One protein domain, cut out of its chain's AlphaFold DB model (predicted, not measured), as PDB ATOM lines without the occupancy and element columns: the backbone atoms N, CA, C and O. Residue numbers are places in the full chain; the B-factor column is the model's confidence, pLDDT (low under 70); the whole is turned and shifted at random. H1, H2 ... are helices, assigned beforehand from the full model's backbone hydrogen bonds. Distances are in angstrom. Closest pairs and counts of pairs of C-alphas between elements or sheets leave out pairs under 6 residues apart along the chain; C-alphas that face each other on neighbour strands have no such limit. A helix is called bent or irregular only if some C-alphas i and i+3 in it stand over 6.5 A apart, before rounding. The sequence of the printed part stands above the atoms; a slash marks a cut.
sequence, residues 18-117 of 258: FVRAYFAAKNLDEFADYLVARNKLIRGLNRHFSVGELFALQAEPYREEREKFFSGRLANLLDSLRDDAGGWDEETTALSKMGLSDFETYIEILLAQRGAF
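What this domain is: This is residues 18 to 117 of the 258 residues of an uncharacterized protein of Candidatus Accumulibacter sp. BA-91 (UniProt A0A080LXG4). Three long helices, H3, H1 and H5, form a crossed core, with their centres at the corners of a triangle. H5 starts on the middle of H3, and its later part packs on the beginning of H1; short H2 packs on H1 on the side away from H3 and H5, and short H4 packs on H5 on the side away from H1. The link of residues 38 to 50 and the link from H3 to H4 lie at the two ends of the longest axis. The printed part has 100 residues with five named helices, H1 to H5 in order along the chain, and no named strand; its class is all helix. The whole is compact, with a radius of gyration of the C-alphas of 14.6 A, yet elongated, spanning 49 by 25 by 22 A.

Where its parts are: H3, the longest helix by residues, covers residues 60 to 80 and is 29.6 A long, from C-alpha 60 at (49.210, -25.974, -15.923). H1 covers residues 18 to 37, 28.7 A, beginning with C-alpha 18 at (58.519, -9.915, -1.609). H5 covers residues 102 to 117, 23.1 A, ending with C-alpha 117 at (54.809, -9.230, 11.206). H2 holds residues 51 to 56 and H4 residues 90 to 96. H3 and H5 are irregular: C-alphas 61 and 64, and likewise 113 and 116, are 7.6 A apart. H3 has a kink of 39 degrees near residue 67, and H5 one of 34 degrees near residue 111.

How they stand to each other: H3 touches H5, which meets it with residues 102 to 106 alone, at a steep tilt of 50 degrees, the same way; the closest C-alphas, of Phe 70 and Phe 103, are 5.3 A apart. H3 and H1 are close but not clearly touching, with the closest C-alphas, of Phe 31 and Phe 69, 7.1 A apart; their lines are only just about perpendicular, at 71 degrees. H5 is the hub, touching three helices. With residues 19 to 24 alone, H1 touches H5 at a steep tilt of 45 degrees, opposite ways; the closest C-alphas are those of Arg 20 and Leu 111, 6.3 A apart. H4 and H5 form a helical hairpin at a shallow tilt of 26 degrees, H5 touching with residues 105 to 112 alone; the closest C-alphas, of Thr 92 and Ile 109, are 6.1 A apart. H2 touches H1 along residues 25 to 32 alone, the closest C-alphas being those of Leu 28 and Leu 54 at 5.6 A, with a steep tilt of 69 degrees, only just short of about perpendicular. H2 and H3 are apart, and H3 and H4 are only just apart, at 8.4 A. In H1, H2 and H4 every O i to N i+4 pair is within hydrogen-bond range; in H3 13 of 17 are, and in H5 10 of 12.

The domain as a whole: The two C-alphas farthest apart, of Leu 45 and Ala 85, are 50.0 A from each other. The printed part has no cut. The link from H1 to H2, 13 residues, is long; those from H2 to H3 and from H4 to H5 are tight. The mean pLDDT of the printed part is 93.8, and no printed residue is under 70.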
ATOM      1  N   PHE A  18      57.435  -9.023  -2.013       95.56
ATOM      2  CA  PHE A  18      58.519  -9.915  -1.609       95.56
ATOM      3  C   PHE A  18      58.062 -10.955  -0.575       95.56
ATOM      4  O   PHE A  18      58.330 -12.139  -0.751       95.56
ATOM      5  N   VAL A  19      57.338 -10.543   0.473       96.81
ATOM      6  CA  VAL A  19      56.816 -11.464   1.502       96.81
ATOM      7  C   VAL A  19      55.855 -12.481   0.885       96.81
ATOM      8  O   VAL A  19      55.971 -13.676   1.155       96.81
ATOM      9  N   ARG A  20      54.962 -12.032  -0.002       97.00
ATOM     10  CA  ARG A  20      54.065 -12.915  -0.754       97.00
ATOM     11  C   ARG A  20      54.840 -13.930  -1.596       97.00
ATOM     12  O   ARG A  20      54.557 -15.123  -1.533       97.00
ATOM     13  N   ALA A  21      55.833 -13.472  -2.362       96.75
ATOM     14  CA  ALA A  21      56.670 -14.342  -3.187       96.75
ATOM     15  C   ALA A  21      57.465 -15.349  -2.341       96.75
ATOM     16  O   ALA A  21      57.589 -16.506  -2.729       96.75
ATOM     17  N   TYR A  22      57.950 -14.934  -1.169       96.00
ATOM     18  CA  TYR A  22      58.618 -15.813  -0.213       96.00
ATOM     19  C   TYR A  22      57.683 -16.917   0.298       96.00
ATOM     20  O   TYR A  22      58.055 -18.090   0.267       96.00
ATOM     21  N   PHE A  23      56.457 -16.576   0.711       97.12
ATOM     22  CA  PHE A  23      55.468 -17.579   1.116       97.12
ATOM     23  C   PHE A  23      55.104 -18.524  -0.023       97.12
ATOM     24  O   PHE A  23      55.053 -19.733   0.199       97.12
ATOM     25  N   ALA A  24      54.905 -18.005  -1.233       97.75
ATOM     26  CA  ALA A  24      54.642 -18.833  -2.403       97.75
ATOM     27  C   ALA A  24      55.797 -19.811  -2.653       97.75
ATOM     28  O   ALA A  24      55.566 -21.013  -2.712       97.75
ATOM     29  N   ALA A  25      57.039 -19.322  -2.716       97.56
ATOM     30  CA  ALA A  25      58.212 -20.162  -2.938       97.56
ATOM     31  C   ALA A  25      58.351 -21.239  -1.856       97.56
ATOM     32  O   ALA A  25      58.524 -22.409  -2.183       97.56
ATOM     33  N   LYS A  26      58.212 -20.878  -0.573       96.94
ATOM     34  CA  LYS A  26      58.358 -21.850   0.514       96.94
ATOM     35  C   LYS A  26      57.269 -22.925   0.501       96.94
ATOM     36  O   LYS A  26      57.557 -24.085   0.771       96.94
ATOM     37  N   ASN A  27      56.034 -22.567   0.167       97.94
ATOM     38  CA  ASN A  27      54.952 -23.545   0.073       97.94
ATOM     39  C   ASN A  27      55.038 -24.396  -1.202       97.94
ATOM     40  O   ASN A  27      54.669 -25.568  -1.181       97.94
ATOM     41  N   LEU A  28      55.554 -23.838  -2.300       98.00
ATOM     42  CA  LEU A  28      55.839 -24.599  -3.517       98.00
ATOM     43  C   LEU A  28      56.992 -25.586  -3.316       98.00
ATOM     44  O   LEU A  28      56.971 -26.644  -3.926       98.00
ATOM     45  N   ASP A  29      57.949 -25.281  -2.441       96.94
ATOM     46  CA  ASP A  29      59.004 -26.210  -2.013       96.94
ATOM     47  C   ASP A  29      58.417 -27.431  -1.285       96.94
ATOM     48  O   ASP A  29      58.693 -28.571  -1.652       96.94
ATOM     49  N   GLU A  30      57.493 -27.214  -0.344       96.69
ATOM     50  CA  GLU A  30      56.766 -28.312   0.318       96.69
ATOM     51  C   GLU A  30      55.899 -29.118  -0.665       96.69
ATOM     52  O   GLU A  30      55.794 -30.343  -0.570       96.69
ATOM     53  N   PHE A  31      55.294 -28.445  -1.646       97.75
ATOM     54  CA  PHE A  31      54.560 -29.109  -2.720       97.75
ATOM     55  C   PHE A  31      55.489 -29.916  -3.645       97.75
ATOM     56  O   PHE A  31      55.136 -31.020  -4.065       97.75
ATOM     57  N   ALA A  32      56.692 -29.418  -3.930       96.81
ATOM     58  CA  ALA A  32      57.698 -30.132  -4.707       96.81
ATOM     59  C   ALA A  32      58.099 -31.438  -4.010       96.81
ATOM     60  O   ALA A  32      58.135 -32.492  -4.647       96.81
ATOM     61  N   ASP A  33      58.320 -31.394  -2.693       95.38
ATOM     62  CA  ASP A  33      58.591 -32.579  -1.873       95.38
ATOM     63  C   ASP A  33      57.453 -33.608  -1.962       95.38
ATOM     64  O   ASP A  33      57.698 -34.805  -2.143       95.38
ATOM     65  N   TYR A  34      56.202 -33.144  -1.920       95.88
ATOM     66  CA  TYR A  34      55.021 -33.988  -2.102       95.88
ATOM     67  C   TYR A  34      54.963 -34.649  -3.489       95.88
ATOM     68  O   TYR A  34      54.649 -35.839  -3.594       95.88
ATOM     69  N   LEU A  35      55.296 -33.920  -4.559       96.56
ATOM     70  CA  LEU A  35      55.351 -34.483  -5.910       96.56
ATOM     71  C   LEU A  35      56.477 -35.514  -6.053       96.56
ATOM     72  O   LEU A  35      56.263 -36.563  -6.667       96.56
ATOM     73  N   VAL A  36      57.647 -35.254  -5.463       95.12
ATOM     74  CA  VAL A  36      58.778 -36.197  -5.450       95.12
ATOM     75  C   VAL A  36      58.387 -37.494  -4.748       95.12
ATOM     76  O   VAL A  36      58.602 -38.571  -5.300       95.12
ATOM     77  N   ALA A  37      57.734 -37.413  -3.587       94.19
ATOM     78  CA  ALA A  37      57.269 -38.591  -2.850       94.19
ATOM     79  C   ALA A  37      56.272 -39.455  -3.648       94.19
ATOM     80  O   ALA A  37      56.147 -40.654  -3.406       94.19
ATOM     81  N   ARG A  38      55.573 -38.859  -4.621       94.31
ATOM     82  CA  ARG A  38      54.623 -39.537  -5.516       94.31
ATOM     83  C   ARG A  38      55.213 -39.921  -6.872       94.31
ATOM     84  O   ARG A  38      54.463 -40.357  -7.743       94.31
ATOM     85  N   ASN A  39      56.523 -39.757  -7.064       93.56
ATOM     86  CA  ASN A  39      57.214 -39.958  -8.342       93.56
ATOM     87  C   ASN A  39      56.655 -39.091  -9.492       93.56
ATOM     88  O   ASN A  39      56.725 -39.478 -10.655       93.56
ATOM     89  N   LYS A  40      56.088 -37.918  -9.173       92.44
ATOM     90  CA  LYS A  40      55.543 -36.947 -10.144       92.44
ATOM     91  C   LYS A  40      56.501 -35.800 -10.460       92.44
ATOM     92  O   LYS A  40      56.237 -35.006 -11.355       92.44
ATOM     93  N   LEU A  41      57.601 -35.715  -9.720       93.75
ATOM     94  CA  LEU A  41      58.682 -34.766  -9.936       93.75
ATOM     95  C   LEU A  41      60.001 -35.466  -9.618       93.75
ATOM     96  O   LEU A  41      60.095 -36.208  -8.641       93.75
ATOM     97  N   ILE A  42      61.020 -35.241 -10.441       88.62
ATOM     98  CA  ILE A  42      62.358 -35.784 -10.211       88.62
ATOM     99  C   ILE A  42      63.188 -34.690  -9.553       88.62
ATOM    100  O   ILE A  42      63.299 -33.583 -10.082       88.62
ATOM    101  N   ARG A  43      63.788 -34.999  -8.402       85.62
ATOM    102  CA  ARG A  43      64.782 -34.110  -7.803       85.62
ATOM    103  C   ARG A  43      66.053 -34.190  -8.646       85.62
ATOM    104  O   ARG A  43      66.568 -35.285  -8.870       85.62
ATOM    105  N   GLY A  44      66.521 -33.047  -9.142       77.19
ATOM    106  CA  GLY A  44      67.771 -32.969  -9.897       77.19
ATOM    107  C   GLY A  44      68.986 -33.389  -9.059       77.19
ATOM    108  O   GLY A  44      68.879 -33.739  -7.886       77.19
ATOM    109  N   LEU A  45      70.181 -33.305  -9.652       72.50
ATOM    110  CA  LEU A  45      71.447 -33.596  -8.954       72.50
ATOM    111  C   LEU A  45      71.646 -32.725  -7.699       72.50
ATOM    112  O   LEU A  45      72.329 -33.123  -6.754       72.50
ATOM    113  N   ASN A  46      71.020 -31.549  -7.673       70.50
ATOM    114  CA  ASN A  46      70.982 -30.677  -6.511       70.50
ATOM    115  C   ASN A  46      69.918 -31.156  -5.516       70.50
ATOM    116  O   ASN A  46      68.764 -31.383  -5.869       70.50
ATOM    117  N   ARG A  47      70.283 -31.240  -4.230       79.31
ATOM    118  CA  ARG A  47      69.357 -31.642  -3.151       79.31
ATOM    119  C   ARG A  47      68.184 -30.673  -2.930       79.31
ATOM    120  O   ARG A  47      67.283 -31.015  -2.171       79.31
ATOM    121  N   HIS A  48      68.185 -29.508  -3.572       86.56
ATOM    122  CA  HIS A  48      67.183 -28.457  -3.415       86.56
ATOM    123  C   HIS A  48      66.737 -27.955  -4.788       86.56
ATOM    124  O   HIS A  48      67.548 -27.923  -5.717       86.56
ATOM    125  N   PHE A  49      65.481 -27.526  -4.885       91.88
ATOM    126  CA  PHE A  49      64.964 -26.832  -6.059       91.88
ATOM    127  C   PHE A  49      65.387 -25.361  -6.033       91.88
ATOM    128  O   PHE A  49      65.395 -24.704  -4.990       91.88
ATOM    129  N   SER A  50      65.747 -24.831  -7.195       93.62
ATOM    130  CA  SER A  50      65.929 -23.398  -7.396       93.62
ATOM    131  C   SER A  50      64.588 -22.666  -7.331       93.62
ATOM    132  O   SER A  50      63.528 -23.231  -7.594       93.62
ATOM    133  N   VAL A  51      64.630 -21.362  -7.053       94.12
ATOM    134  CA  VAL A  51      63.425 -20.518  -7.035       94.12
ATOM    135  C   VAL A  51      62.673 -20.600  -8.371       94.12
ATOM    136  O   VAL A  51      61.452 -20.725  -8.375       94.12
ATOM    137  N   GLY A  52      63.390 -20.602  -9.501       94.75
ATOM    138  CA  GLY A  52      62.779 -20.737 -10.826       94.75
ATOM    139  C   GLY A  52      62.024 -22.057 -11.007       94.75
ATOM    140  O   GLY A  52      60.898 -22.050 -11.494       94.75
ATOM    141  N   GLU A  53      62.604 -23.173 -10.556       94.81
ATOM    142  CA  GLU A  53      61.950 -24.489 -10.596       94.81
ATOM    143  C   GLU A  53      60.703 -24.530  -9.705       94.81
ATOM    144  O   GLU A  53      59.674 -25.049 -10.129       94.81
ATOM    145  N   LEU A  54      60.753 -23.926  -8.514       96.44
ATOM    146  CA  LEU A  54      59.596 -23.845  -7.619       96.44
ATOM    147  C   LEU A  54      58.449 -23.048  -8.243       96.44
ATOM    148  O   LEU A  54      57.308 -23.506  -8.248       96.44
ATOM    149  N   PHE A  55      58.732 -21.877  -8.817       96.69
ATOM    150  CA  PHE A  55      57.707 -21.077  -9.494       96.69
ATOM    151  C   PHE A  55      57.177 -21.756 -10.767       96.69
ATOM    152  O   PHE A  55      56.006 -21.572 -11.098       96.69
ATOM    153  N   ALA A  56      57.969 -22.602 -11.433       95.94
ATOM    154  CA  ALA A  56      57.497 -23.408 -12.559       95.94
ATOM    155  C   ALA A  56      56.420 -24.436 -12.158       95.94
ATOM    156  O   ALA A  56      55.599 -24.813 -12.994       95.94
ATOM    157  N   LEU A  57      56.337 -24.828 -10.878       96.56
ATOM    158  CA  LEU A  57      55.258 -25.686 -10.360       96.56
ATOM    159  C   LEU A  57      53.886 -24.988 -10.331       96.56
ATOM    160  O   LEU A  57      52.865 -25.623 -10.066       96.56
ATOM    161  N   GLN A  58      53.830 -23.688 -10.631       96.19
ATOM    162  CA  GLN A  58      52.563 -22.990 -10.844       96.19
ATOM    163  C   GLN A  58      51.963 -23.239 -12.238       96.19
ATOM    164  O   GLN A  58      50.798 -22.909 -12.472       96.19
ATOM    165  N   ALA A  59      52.719 -23.841 -13.157       95.75
ATOM    166  CA  ALA A  59      52.256 -24.122 -14.507       95.75
ATOM    167  C   ALA A  59      51.110 -25.150 -14.553       95.75
ATOM    168  O   ALA A  59      50.913 -25.958 -13.642       95.75
ATOM    169  N   GLU A  60      50.393 -25.144 -15.678       95.81
ATOM    170  CA  GLU A  60      49.210 -25.974 -15.923       95.81
ATOM    171  C   GLU A  60      49.374 -27.476 -15.642       95.81
ATOM    172  O   GLU A  60      48.474 -28.047 -15.024       95.81
ATOM    173  N   PRO A  61      50.504 -28.127 -15.992       95.69
ATOM    174  CA  PRO A  61      50.675 -29.564 -15.762       95.69
ATOM    175  C   PRO A  61      50.560 -29.988 -14.294       95.69
ATOM    176  O   PRO A  61      50.236 -31.139 -14.009       95.69
ATOM    177  N   TYR A  62      50.816 -29.070 -13.359       96.38
ATOM    178  CA  TYR A  62      50.768 -29.342 -11.925       96.38
ATOM    179  C   TYR A  62      49.492 -28.829 -11.261       96.38
ATOM    180  O   TYR A  62      49.325 -29.053 -10.064       96.38
ATOM    181  N   ARG A  63      48.591 -28.162 -12.002       96.31
ATOM    182  CA  ARG A  63      47.397 -27.507 -11.447       96.31
ATOM    183  C   ARG A  63      46.588 -28.466 -10.580       96.31
ATOM    184  O   ARG A  63      46.349 -28.172  -9.420       96.31
ATOM    185  N   GLU A  64      46.220 -29.632 -11.106       96.12
ATOM    186  CA  GLU A  64      45.366 -30.581 -10.382       96.12
ATOM    187  C   GLU A  64      46.011 -31.087  -9.081       96.12
ATOM    188  O   GLU A  64      45.368 -31.115  -8.033       96.12
ATOM    189  N   GLU A  65      47.291 -31.469  -9.118       96.69
ATOM    190  CA  GLU A  65      47.999 -31.917  -7.913       96.69
ATOM    191  C   GLU A  65      48.209 -30.782  -6.915       96.69
ATOM    192  O   GLU A  65      48.141 -31.024  -5.709       96.69
ATOM    193  N   ARG A  66      48.440 -29.562  -7.410       97.38
ATOM    194  CA  ARG A  66      48.595 -28.365  -6.588       97.38
ATOM    195  C   ARG A  66      47.294 -28.061  -5.859       97.38
ATOM    196  O   ARG A  66      47.315 -27.978  -4.637       97.38
ATOM    197  N   GLU A  67      46.167 -27.988  -6.561       97.00
ATOM    198  CA  GLU A  67      44.870 -27.742  -5.922       97.00
ATOM    199  C   GLU A  67      44.529 -28.851  -4.914       97.00
ATOM    200  O   GLU A  67      44.143 -28.564  -3.789       97.00
ATOM    201  N   LYS A  68      44.786 -30.128  -5.232       96.50
ATOM    202  CA  LYS A  68      44.595 -31.227  -4.263       96.50
ATOM    203  C   LYS A  68      45.472 -31.098  -3.017       96.50
ATOM    204  O   LYS A  68      45.032 -31.444  -1.926       96.50
ATOM    205  N   PHE A  69      46.722 -30.669  -3.172       97.50
ATOM    206  CA  PHE A  69      47.639 -30.492  -2.049       97.50
ATOM    207  C   PHE A  69      47.229 -29.302  -1.175       97.50
ATOM    208  O   PHE A  69      47.210 -29.407   0.054       97.50
ATOM    209  N   PHE A  70      46.880 -28.178  -1.802       98.12
ATOM    210  CA  PHE A  70      46.533 -26.953  -1.091       98.12
ATOM    211  C   PHE A  70      45.112 -26.953  -0.533       98.12
ATOM    212  O   PHE A  70      44.926 -26.345   0.513       98.12
ATOM    213  N   SER A  71      44.158 -27.695  -1.101       97.19
ATOM    214  CA  SER A  71      42.796 -27.812  -0.554       97.19
ATOM    215  C   SER A  71      42.795 -28.328   0.888       97.19
ATOM    216  O   SER A  71      42.201 -27.722   1.779       97.19
ATOM    217  N   GLY A  72      43.547 -29.400   1.162       94.88
ATOM    218  CA  GLY A  72      43.680 -29.953   2.511       94.88
ATOM    219  C   GLY A  72      44.389 -29.000   3.476       94.88
ATOM    220  O   GLY A  72      43.995 -28.868   4.634       94.88
ATOM    221  N   ARG A  73      45.418 -28.285   3.006       97.25
ATOM    222  CA  ARG A  73      46.132 -27.296   3.830       97.25
ATOM    223  C   ARG A  73      45.293 -26.059   4.111       97.25
ATOM    224  O   ARG A  73      45.358 -25.540   5.221       97.25
ATOM    225  N   LEU A  74      44.522 -25.605   3.130       96.75
ATOM    226  CA  LEU A  74      43.594 -24.495   3.255       96.75
ATOM    227  C   LEU A  74      42.498 -24.831   4.258       96.75
ATOM    228  O   LEU A  74      42.261 -24.031   5.156       96.75
ATOM    229  N   ALA A  75      41.917 -26.030   4.187       96.12
ATOM    230  CA  ALA A  75      40.950 -26.493   5.177       96.12
ATOM    231  C   ALA A  75      41.531 -26.465   6.602       96.12
ATOM    232  O   ALA A  75      40.921 -25.888   7.499       96.12
ATOM    233  N   ASN A  76      42.740 -27.005   6.797       96.31
ATOM    234  CA  ASN A  76      43.408 -26.996   8.104       96.31
ATOM    235  C   ASN A  76      43.729 -25.573   8.596       96.31
ATOM    236  O   ASN A  76      43.580 -25.278   9.780       96.31
ATOM    237  N   LEU A  77      44.171 -24.686   7.699       95.56
ATOM    238  CA  LEU A  77      44.454 -23.292   8.036       95.56
ATOM    239  C   LEU A  77      43.176 -22.563   8.456       95.56
ATOM    240  O   LEU A  77      43.159 -21.928   9.506       95.56
ATOM    241  N   LEU A  78      42.108 -22.688   7.672       94.81
ATOM    242  CA  LEU A  78      40.818 -22.069   7.963       94.81
ATOM    243  C   LEU A  78      40.215 -22.577   9.275       94.81
ATOM    244  O   LEU A  78      39.633 -21.786  10.011       94.81
ATOM    245  N   ASP A  79      40.364 -23.863   9.587       94.75
ATOM    246  CA  ASP A  79      39.920 -24.412  10.871       94.75
ATOM    247  C   ASP A  79      40.719 -23.813  12.039       94.75
ATOM    248  O   ASP A  79      40.139 -23.373  13.028       94.75
ATOM    249  N   SER A  80      42.041 -23.669  11.879       94.38
ATOM    250  CA  SER A  80      42.914 -23.071  12.903       94.38
ATOM    251  C   SER A  80      42.687 -21.574  13.155       94.38
ATOM    252  O   SER A  80      43.126 -21.060  14.180       94.38
ATOM    253  N   LEU A  81      42.038 -20.872  12.220       93.81
ATOM    254  CA  LEU A  81      41.745 -19.436  12.302       93.81
ATOM    255  C   LEU A  81      40.334 -19.139  12.826       93.81
ATOM    256  O   LEU A  81      39.930 -17.977  12.844       93.81
ATOM    257  N   ARG A  82      39.570 -20.163  13.216       92.44
ATOM    258  CA  ARG A  82      38.245 -19.964  13.801       92.44
ATOM    259  C   ARG A  82      38.343 -19.296  15.168       92.44
ATOM    260  O   ARG A  82      39.172 -19.676  15.991       92.44
ATOM    261  N   ASP A  83      37.475 -18.321  15.400       89.62
ATOM    262  CA  ASP A  83      37.270 -17.729  16.717       89.62
ATOM    263  C   ASP A  83      36.393 -18.624  17.616       89.62
ATOM    264  O   ASP A  83      35.902 -19.678  17.204       89.62
ATOM    265  N   ASP A  84      36.166 -18.185  18.857       86.50
ATOM    266  CA  ASP A  84      35.333 -18.902  19.832       86.50
ATOM    267  C   ASP A  84      33.870 -19.075  19.369       86.50
ATOM    268  O   ASP A  84      33.163 -19.963  19.850       86.50
ATOM    269  N   ALA A  85      33.404 -18.243  18.430       87.12
ATOM    270  CA  ALA A  85      32.079 -18.325  17.818       87.12
ATOM    271  C   ALA A  85      32.063 -19.180  16.531       87.12
ATOM    272  O   ALA A  85      31.007 -19.355  15.919       87.12
ATOM    273  N   GLY A  86      33.210 -19.734  16.125       84.62
ATOM    274  CA  GLY A  86      33.376 -20.534  14.914       84.62
ATOM    275  C   GLY A  86      33.458 -19.721  13.616       84.62
ATOM    276  O   GLY A  86      33.390 -20.313  12.535       84.62
ATOM    277  N   GLY A  87      33.578 -18.394  13.708       88.50
ATOM    278  CA  GLY A  87      33.731 -17.468  12.587       88.50
ATOM    279  C   GLY A  87      35.193 -17.158  12.256       88.50
ATOM    280  O   GLY A  87      36.109 -17.574  12.959       88.50
ATOM    281  N   TRP A  88      35.409 -16.420  11.165       90.75
ATOM    282  CA  TRP A  88      36.714 -15.865  10.795       90.75
ATOM    283  C   TRP A  88      36.681 -14.342  10.872       90.75
ATOM    284  O   TRP A  88      35.610 -13.733  10.788       90.75
ATOM    285  N   ASP A  89      37.856 -13.720  10.945       91.06
ATOM    286  CA  ASP A  89      37.971 -12.270  10.800       91.06
ATOM    287  C   ASP A  89      37.461 -11.774   9.425       91.06
ATOM    288  O   ASP A  89      37.231 -12.539   8.476       91.06
ATOM    289  N   GLU A  90      37.231 -10.461   9.328       91.19
ATOM    290  CA  GLU A  90      36.676  -9.830   8.125       91.19
ATOM    291  C   GLU A  90      37.562 -10.058   6.891       91.19
ATOM    292  O   GLU A  90      37.051 -10.312   5.798       91.19
ATOM    293  N   GLU A  91      38.885 -10.010   7.067       91.69
ATOM    294  CA  GLU A  91      39.861 -10.140   5.984       91.69
ATOM    295  C   GLU A  91      39.890 -11.572   5.425       91.69
ATOM    296  O   GLU A  91      39.744 -11.770   4.219       91.69
ATOM    297  N   THR A  92      39.960 -12.585   6.289       92.88
ATOM    298  CA  THR A  92      39.916 -14.009   5.920       92.88
ATOM    299  C   THR A  92      38.574 -14.370   5.282       92.88
ATOM    300  O   THR A  92      38.526 -15.107   4.291       92.88
ATOM    301  N   THR A  93      37.474 -13.804   5.790       91.88
ATOM    302  CA  THR A  93      36.138 -13.972   5.202       91.88
ATOM    303  C   THR A  93      36.063 -13.391   3.792       91.88
ATOM    304  O   THR A  93      35.479 -14.015   2.902       91.88
ATOM    305  N   ALA A  94      36.633 -12.204   3.574       93.38
ATOM    306  CA  ALA A  94      36.668 -11.573   2.262       93.38
ATOM    307  C   ALA A  94      37.515 -12.391   1.278       93.38
ATOM    308  O   ALA A  94      37.019 -12.733   0.205       93.38
ATOM    309  N   LEU A  95      38.734 -12.776   1.670       93.81
ATOM    310  CA  LEU A  95      39.655 -13.570   0.850       93.81
ATOM    311  C   LEU A  95      39.044 -14.910   0.424       93.81
ATOM    312  O   LEU A  95      39.112 -15.276  -0.748       93.81
ATOM    313  N   SER A  96      38.351 -15.592   1.339       89.75
ATOM    314  CA  SER A  96      37.687 -16.871   1.051       89.75
ATOM    315  C   SER A  96      36.553 -16.753   0.020       89.75
ATOM    316  O   SER A  96      36.164 -17.743  -0.593       89.75
ATOM    317  N   LYS A  97      36.005 -15.548  -0.194       92.00
ATOM    318  CA  LYS A  97      34.914 -15.283  -1.151       92.00
ATOM    319  C   LYS A  97      35.400 -14.775  -2.511       92.00
ATOM    320  O   LYS A  97      34.577 -14.581  -3.401       92.00
ATOM    321  N   MET A  98      36.705 -14.561  -2.697       92.00
ATOM    322  CA  MET A  98      37.257 -13.969  -3.926       92.00
ATOM    323  C   MET A  98      37.287 -14.920  -5.133       92.00
ATOM    324  O   MET A  98      37.571 -14.468  -6.239       92.00
ATOM    325  N   GLY A  99      36.990 -16.213  -4.951       91.44
ATOM    326  CA  GLY A  99      36.979 -17.193  -6.046       91.44
ATOM    327  C   GLY A  99      38.365 -17.484  -6.630       91.44
ATOM    328  O   GLY A  99      38.475 -17.824  -7.807       91.44
ATOM    329  N   LEU A 100      39.416 -17.309  -5.825       94.25
ATOM    330  CA  LEU A 100      40.789 -17.670  -6.178       94.25
ATOM    331  C   LEU A 100      40.979 -19.195  -6.114       94.25
ATOM    332  O   LEU A 100      40.154 -19.908  -5.544       94.25
ATOM    333  N   SER A 101      42.084 -19.695  -6.674       95.88
ATOM    334  CA  SER A 101      42.491 -21.095  -6.468       95.88
ATOM    335  C   SER A 101      42.776 -21.394  -4.987       95.88
ATOM    336  O   SER A 101      43.020 -20.472  -4.202       95.88
ATOM    337  N   ASP A 102      42.801 -22.667  -4.585       96.75
ATOM    338  CA  ASP A 102      43.086 -23.038  -3.192       96.75
ATOM    339  C   ASP A 102      44.515 -22.643  -2.817       96.75
ATOM    340  O   ASP A 102      44.769 -22.164  -1.710       96.75
ATOM    341  N   PHE A 103      45.449 -22.774  -3.764       97.31
ATOM    342  CA  PHE A 103      46.819 -22.298  -3.596       97.31
ATOM    343  C   PHE A 103      46.880 -20.784  -3.360       97.31
ATOM    344  O   PHE A 103      47.505 -20.338  -2.399       97.31
ATOM    345  N   GLU A 104      46.241 -19.984  -4.215       97.06
ATOM    346  CA  GLU A 104      46.257 -18.525  -4.077       97.06
ATOM    347  C   GLU A 104      45.560 -18.083  -2.792       97.06
ATOM    348  O   GLU A 104      46.141 -17.315  -2.030       97.06
ATOM    349  N   THR A 105      44.377 -18.628  -2.501       97.56
ATOM    350  CA  THR A 105      43.628 -18.344  -1.269       97.56
ATOM    351  C   THR A 105      44.476 -18.647  -0.035       97.56
ATOM    352  O   THR A 105      44.568 -17.825   0.876       97.56
ATOM    353  N   TYR A 106      45.168 -19.789  -0.025       97.56
ATOM    354  CA  TYR A 106      46.069 -20.162   1.060       97.56
ATOM    355  C   TYR A 106      47.204 -19.146   1.256       97.56
ATOM    356  O   TYR A 106      47.470 -18.725   2.384       97.56
ATOM    357  N   ILE A 107      47.858 -18.709   0.173       97.56
ATOM    358  CA  ILE A 107      48.937 -17.712   0.245       97.56
ATOM    359  C   ILE A 107      48.420 -16.347   0.714       97.56
ATOM    360  O   ILE A 107      49.076 -15.719   1.549       97.56
ATOM    361  N   GLU A 108      47.269 -15.890   0.217       97.12
ATOM    362  CA  GLU A 108      46.705 -14.598   0.622       97.12
ATOM    363  C   GLU A 108      46.295 -14.596   2.100       97.12
ATOM    364  O   GLU A 108      46.583 -13.632   2.807       97.12
ATOM    365  N   ILE A 109      45.719 -15.689   2.615       96.06
ATOM    366  CA  ILE A 109      45.389 -15.796   4.045       96.06
ATOM    367  C   ILE A 109      46.664 -15.784   4.896       96.06
ATOM    368  O   ILE A 109      46.729 -15.077   5.902       96.06
ATOM    369  N   LEU A 110      47.725 -16.497   4.495       95.44
ATOM    370  CA  LEU A 110      49.009 -16.408   5.199       95.44
ATOM    371  C   LEU A 110      49.564 -14.976   5.202       95.44
ATOM    372  O   LEU A 110      50.121 -14.527   6.210       95.44
ATOM    373  N   LEU A 111      49.414 -14.252   4.090       95.69
ATOM    374  CA  LEU A 111      49.840 -12.861   3.977       95.69
ATOM    375  C   LEU A 111      49.014 -11.929   4.871       95.69
ATOM    376  O   LEU A 111      49.613 -11.086   5.534       95.69
ATOM    377  N   ALA A 112      47.696 -12.105   4.955       94.44
ATOM    378  CA  ALA A 112      46.837 -11.358   5.875       94.44
ATOM    379  C   ALA A 112      47.281 -11.564   7.336       94.44
ATOM    380  O   ALA A 112      47.579 -10.614   8.061       94.44
ATOM    381  N   GLN A 113      47.481 -12.822   7.733       92.56
ATOM    382  CA  GLN A 113      47.786 -13.180   9.120       92.56
ATOM    383  C   GLN A 113      49.219 -12.820   9.551       92.56
ATOM    384  O   GLN A 113      49.479 -12.478  10.709       92.56
ATOM    385  N   ARG A 114      50.204 -12.924   8.645       93.69
ATOM    386  CA  ARG A 114      51.638 -12.785   8.986       93.69
ATOM    387  C   ARG A 114      52.361 -11.666   8.242       93.69
ATOM    388  O   ARG A 114      53.489 -11.326   8.608       93.69
ATOM    389  N   GLY A 115      51.746 -11.044   7.243       93.25
ATOM    390  CA  GLY A 115      52.376 -10.029   6.398       93.25
ATOM    391  C   GLY A 115      52.850  -8.812   7.186       93.25
ATOM    392  O   GLY A 115      53.991  -8.374   7.016       93.25
ATOM    393  N   ALA A 116      52.032  -8.313   8.118       93.81
ATOM    394  CA  ALA A 116      52.405  -7.193   8.984       93.81
ATOM    395  C   ALA A 116      53.622  -7.518   9.870       93.81
ATOM    396  O   ALA A 116      54.523  -6.684  10.017       93.81
ATOM    397  N   PHE A 117      53.684  -8.742  10.407       95.69
ATOM    398  CA  PHE A 117      54.809  -9.230  11.206       95.69
ATOM    399  C   PHE A 117      56.102  -9.241  10.383       95.69
ATOM    400  O   PHE A 117      57.075  -8.591  10.768       95.69
TER     401      PHE A 117